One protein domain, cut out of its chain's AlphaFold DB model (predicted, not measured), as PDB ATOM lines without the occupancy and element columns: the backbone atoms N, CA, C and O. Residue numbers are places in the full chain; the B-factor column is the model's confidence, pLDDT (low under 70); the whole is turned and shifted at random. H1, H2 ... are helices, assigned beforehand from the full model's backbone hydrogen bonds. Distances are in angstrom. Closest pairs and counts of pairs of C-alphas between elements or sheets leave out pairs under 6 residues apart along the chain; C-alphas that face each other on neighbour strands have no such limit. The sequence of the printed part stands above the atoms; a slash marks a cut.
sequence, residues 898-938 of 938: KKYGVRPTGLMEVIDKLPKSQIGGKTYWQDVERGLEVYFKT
ATOM      1  N   LYS A 898     132.058 162.966 205.285       98.19
ATOM      2  CA  LYS A 898     131.555 162.827 206.656       98.19
ATOM      3  C   LYS A 898     132.533 162.092 207.588       98.19
ATOM      4  O   LYS A 898     132.630 162.486 208.745       98.19
ATOM      5  N   LYS A 899     133.271 161.073 207.115       98.06
ATOM      6  CA  LYS A 899     134.278 160.330 207.910       98.06
ATOM      7  C   LYS A 899     135.430 161.230 208.380       98.06
ATOM      8  O   LYS A 899     135.857 161.096 209.520       98.06
ATOM      9  N   TYR A 900     135.919 162.126 207.518       97.69
ATOM     10  CA  TYR A 900     137.090 162.974 207.799       97.69
ATOM     11  C   TYR A 900     136.755 164.442 208.125       97.69
ATOM     12  O   TYR A 900     137.660 165.232 208.365       97.69
ATOM     13  N   GLY A 901     135.477 164.840 208.117       97.38
ATOM     14  CA  GLY A 901     135.050 166.214 208.433       97.38
ATOM     15  C   GLY A 901     135.376 167.271 207.364       97.38
ATOM     16  O   GLY A 901     135.173 168.462 207.592       97.38
ATOM     17  N   VAL A 902     135.859 166.861 206.187       97.75
ATOM     18  CA  VAL A 902     136.300 167.758 205.104       97.75
ATOM     19  C   VAL A 902     135.205 167.917 204.050       97.75
ATOM     20  O   VAL A 902     134.558 166.943 203.666       97.75
ATOM     21  N   ARG A 903     135.000 169.139 203.534       97.75
ATOM     22  CA  ARG A 903     134.002 169.423 202.481       97.75
ATOM     23  C   ARG A 903     134.259 168.564 201.224       97.75
ATOM     24  O   ARG A 903     135.423 168.389 200.861       97.75
ATOM     25  N   PRO A 904     133.222 168.102 200.491       97.56
ATOM     26  CA  PRO A 904     133.390 167.207 199.338       97.56
ATOM     27  C   PRO A 904     134.366 167.694 198.255       97.56
ATOM     28  O   PRO A 904     135.033 166.878 197.628       97.56
ATOM     29  N   THR A 905     134.478 169.010 198.044       96.19
ATOM     30  CA  THR A 905     135.439 169.612 197.104       96.19
ATOM     31  C   THR A 905     136.884 169.460 197.580       96.19
ATOM     32  O   THR A 905     137.712 168.941 196.838       96.19
ATOM     33  N   GLY A 906     137.173 169.807 198.837       96.56
ATOM     34  CA  GLY A 906     138.505 169.632 199.426       96.56
ATOM     35  C   GLY A 906     138.919 168.161 199.514       96.56
ATOM     36  O   GLY A 906     140.086 167.837 199.325       96.56
ATOM     37  N   LEU A 907     137.962 167.243 199.711       97.50
ATOM     38  CA  LEU A 907     138.242 165.807 199.656       97.50
ATOM     39  C   LEU A 907     138.711 165.369 198.256       97.50
ATOM     40  O   LEU A 907     139.675 164.615 198.155       97.50
ATOM     41  N   MET A 908     138.078 165.863 197.183       96.88
ATOM     42  CA  MET A 908     138.528 165.597 195.807       96.88
ATOM     43  C   MET A 908     139.957 166.106 195.569       96.88
ATOM     44  O   MET A 908     140.770 165.381 195.005       96.88
ATOM     45  N   GLU A 909     140.289 167.306 196.056       96.62
ATOM     46  CA  GLU A 909     141.642 167.870 195.942       96.62
ATOM     47  C   GLU A 909     142.708 167.051 196.685       96.62
ATOM     48  O   GLU A 909     143.856 167.016 196.247       96.62
ATOM     49  N   VAL A 910     142.359 166.393 197.798       96.44
ATOM     50  CA  VAL A 910     143.262 165.450 198.479       96.44
ATOM     51  C   VAL A 910     143.381 164.149 197.680       96.44
ATOM     52  O   VAL A 910     144.494 163.681 197.459       96.44
ATOM     53  N   ILE A 911     142.272 163.600 197.171       96.25
ATOM     54  CA  ILE A 911     142.271 162.376 196.349       96.25
ATOM     55  C   ILE A 911     143.128 162.547 195.083       96.25
ATOM     56  O   ILE A 911     143.892 161.644 194.744       96.25
ATOM     57  N   ASP A 912     143.070 163.702 194.415       95.50
ATOM     58  CA  ASP A 912     143.885 163.991 193.223       95.50
ATOM     59  C   ASP A 912     145.392 164.146 193.513       95.50
ATOM     60  O   ASP A 912     146.205 163.982 192.592       95.50
ATOM     61  N   LYS A 913     145.765 164.425 194.774       95.19
ATOM     62  CA  LYS A 913     147.154 164.504 195.271       95.19
ATOM     63  C   LYS A 913     147.720 163.153 195.725       95.19
ATOM     64  O   LYS A 913     148.936 163.040 195.859       95.19
ATOM     65  N   LEU A 914     146.886 162.133 195.958       94.38
ATOM     66  CA  LEU A 914     147.363 160.805 196.363       94.38
ATOM     67  C   LEU A 914     148.201 160.135 195.247       94.38
ATOM     68  O   LEU A 914     147.922 160.327 194.056       94.38
ATOM     69  N   PRO A 915     149.220 159.322 195.594       91.06
ATOM     70  CA  PRO A 915     150.115 158.705 194.616       91.06
ATOM     71  C   PRO A 915     149.372 157.710 193.714       91.06
ATOM     72  O   PRO A 915     148.995 156.608 194.115       91.06
ATOM     73  N   LYS A 916     149.207 158.092 192.444       87.50
ATOM     74  CA  LYS A 916     148.418 157.361 191.430       87.50
ATOM     75  C   LYS A 916     148.957 155.960 191.107       87.50
ATOM     76  O   LYS A 916     148.226 155.153 190.547       87.50
ATOM     77  N   SER A 917     150.191 155.650 191.503       72.31
ATOM     78  CA  SER A 917     150.786 154.308 191.443       72.31
ATOM     79  C   SER A 917     150.144 153.298 192.406       72.31
ATOM     80  O   SER A 917     150.218 152.103 192.144       72.31
ATOM     81  N   GLN A 918     149.501 153.750 193.490       68.88
ATOM     82  CA  GLN A 918     148.863 152.877 194.489       68.88
ATOM     83  C   GLN A 918     147.340 152.744 194.318       68.88
ATOM     84  O   GLN A 918     146.722 151.917 194.983       68.88
ATOM     85  N   ILE A 919     146.719 153.543 193.444       73.94
ATOM     86  CA  ILE A 919     145.256 153.625 193.305       73.94
ATOM     87  C   ILE A 919     144.838 153.018 191.960       73.94
ATOM     88  O   ILE A 919     144.678 153.718 190.959       73.94
ATOM     89  N   GLY A 920     144.654 151.694 191.927       68.62
ATOM     90  CA  GLY A 920     144.313 150.981 190.695       68.62
ATOM     91  C   GLY A 920     143.669 149.611 190.910       68.62
ATOM     92  O   GLY A 920     144.153 148.789 191.677       68.62
ATOM     93  N   GLY A 921     142.595 149.334 190.165       75.81
ATOM     94  CA  GLY A 921     141.929 148.028 190.141       75.81
ATOM     95  C   GLY A 921     140.651 147.950 190.981       75.81
ATOM     96  O   GLY A 921     139.985 148.953 191.236       75.81
ATOM     97  N   LYS A 922     140.271 146.725 191.373       82.94
ATOM     98  CA  LYS A 922     139.002 146.431 192.074       82.94
ATOM     99  C   LYS A 922     138.910 147.054 193.476       82.94
ATOM    100  O   LYS A 922     137.815 147.142 194.021       82.94
ATOM    101  N   THR A 923     140.038 147.476 194.038       90.88
ATOM    102  CA  THR A 923     140.194 147.992 195.403       90.88
ATOM    103  C   THR A 923     140.193 149.520 195.493       90.88
ATOM    104  O   THR A 923     140.293 150.028 196.601       90.88
ATOM    105  N   TYR A 924     140.001 150.257 194.384       93.94
ATOM    106  CA  TYR A 924     140.091 151.733 194.288       93.94
ATOM    107  C   TYR A 924     139.663 152.509 195.550       93.94
ATOM    108  O   TYR A 924     140.425 153.328 196.055       93.94
ATOM    109  N   TRP A 925     138.466 152.243 196.091       95.50
ATOM    110  CA  TRP A 925     137.967 152.941 197.284       95.50
ATOM    111  C   TRP A 925     138.703 152.585 198.578       95.50
ATOM    112  O   TRP A 925     138.845 153.452 199.425       95.50
ATOM    113  N   GLN A 926     139.201 151.358 198.727       95.31
ATOM    114  CA  GLN A 926     140.025 150.941 199.867       95.31
ATOM    115  C   GLN A 926     141.411 151.593 199.820       95.31
ATOM    116  O   GLN A 926     141.954 151.958 200.859       95.31
ATOM    117  N   ASP A 927     141.976 151.768 198.624       94.88
ATOM    118  CA  ASP A 927     143.280 152.414 198.442       94.88
ATOM    119  C   ASP A 927     143.175 153.942 198.614       94.88
ATOM    120  O   ASP A 927     144.025 154.547 199.267       94.88
ATOM    121  N   VAL A 928     142.075 154.550 198.152       96.44
ATOM    122  CA  VAL A 928     141.689 155.932 198.494       96.44
ATOM    123  C   VAL A 928     141.452 156.090 200.000       96.44
ATOM    124  O   VAL A 928     141.994 157.012 200.602       96.44
ATOM    125  N   GLU A 929     140.689 155.195 200.637       96.75
ATOM    126  CA  GLU A 929     140.440 155.238 202.084       96.75
ATOM    127  C   GLU A 929     141.750 155.130 202.880       96.75
ATOM    128  O   GLU A 929     141.951 155.932 203.790       96.75
ATOM    129  N   ARG A 930     142.672 154.236 202.489       96.25
ATOM    130  CA  ARG A 930     144.011 154.097 203.090       96.25
ATOM    131  C   ARG A 930     144.865 155.353 202.906       96.25
ATOM    132  O   ARG A 930     145.490 155.796 203.864       96.25
ATOM    133  N   GLY A 931     144.881 155.940 201.707       95.31
ATOM    134  CA  GLY A 931     145.621 157.174 201.430       95.31
ATOM    135  C   GLY A 931     145.113 158.363 202.250       95.31
ATOM    136  O   GLY A 931     145.911 159.098 202.826       95.31
ATOM    137  N   LEU A 932     143.789 158.502 202.382       96.94
ATOM    138  CA  LEU A 932     143.160 159.507 203.245       96.94
ATOM    139  C   LEU A 932     143.454 159.250 204.734       96.94
ATOM    140  O   LEU A 932     143.694 160.197 205.476       96.94
ATOM    141  N   GLU A 933     143.489 157.989 205.178       96.81
ATOM    142  CA  GLU A 933     143.874 157.656 206.555       96.81
ATOM    143  C   GLU A 933     145.338 157.954 206.881       96.81
ATOM    144  O   GLU A 933     145.633 158.179 208.049       96.81
ATOM    145  N   VAL A 934     146.249 157.953 205.905       95.81
ATOM    146  CA  VAL A 934     147.617 158.451 206.119       95.81
ATOM    147  C   VAL A 934     147.601 159.980 206.162       95.81
ATOM    148  O   VAL A 934     148.044 160.557 207.148       95.81
ATOM    149  N   TYR A 935     147.008 160.620 205.148       96.38
ATOM    150  CA  TYR A 935     146.990 162.080 204.975       96.38
ATOM    151  C   TYR A 935     146.349 162.856 206.141       96.38
ATOM    152  O   TYR A 935     146.721 163.997 206.379       96.38
ATOM    153  N   PHE A 936     145.388 162.265 206.863       96.00
ATOM    154  CA  PHE A 936     144.748 162.881 208.038       96.00
ATOM    155  C   PHE A 936     145.248 162.338 209.394       96.00
ATOM    156  O   PHE A 936     144.652 162.645 210.426       96.00
ATOM    157  N   LYS A 937     146.311 161.520 209.411       94.38
ATOM    158  CA  LYS A 937     147.041 161.130 210.640       94.38
ATOM    159  C   LYS A 937     148.405 161.820 210.765       94.38
ATOM    160  O   LYS A 937     148.970 161.806 211.856       94.38
ATOM    161  N   THR A 938     148.915 162.373 209.664       82.50
ATOM    162  CA  THR A 938     150.068 163.286 209.584       82.50
ATOM    163  C   THR A 938     149.625 164.734 209.719       82.50
ATOM    164  O   THR A 938     150.254 165.452 210.519       82.50
TER     165      THR A 938
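Overview. This is residues 898 to 938 of the 938 residues of the protein "BRCT domain-containing protein" of Tremella mesenterica (strain ATCC 24925 / CBS 8224 / DSM 1558 / NBRC 9311 / NRRL Y-6157 / RJB 2259-6 / UBC 559-6) (UniProt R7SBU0). Two short helices, H1 and H2, stand nearly at right angles to each other, and a loop, residues 914 to 923, swings out from the end of H1 and comes back to the start of H2. At the turn of that loop residues 921 to 926, of which 924 to 926 belong to H2, stick out from the rest. The printed part has 41 residues, with H1 and then H2 along the chain and no named strand; the class is all helix. The whole is compact, with a radius of gyration of the C-alphas of 10.0 A and spans of 26 by 19 by 16 A.

Along the chain. Start at Lys 898 and pass residues 898 to 903, which hold no named element. Find C-alpha 904 at (133.390, 167.207, 199.338); here H1 begins, residues 904 to 913, 14.6 A from first to last C-alpha. After the link, find C-alpha 924 at (140.091, 151.733, 194.288), where H2 begins; it holds residues 924 to 935, runs 16.4 A and ends at C-alpha 935 at (146.990, 162.080, 204.975).

Arrangement. Look at Ile 911 and Val 928: their C-alphas, the closest of the two helices, are 6.8 A apart. H1 and H2 only just touch, with 3 pairs of C-alphas within 8 A, and H2 does so with residues 928 to 932 alone. Their lines are about perpendicular, at 90 degrees, and their centres are 11.7 A apart. In H2 every O i to N i+4 pair is within hydrogen-bond range; in H1, 5 of 6 are.

Size, cuts and confidence. The C-alphas of Lys 922 and Thr 938, the chain's last residue, are the two farthest apart, at 26.7 A. The printed part has no cut, and the link from H1 to H2, 10 residues, is short. In the B-factor column the mean pLDDT of the printed part is 92.2; residues 918 and 920 are under 70.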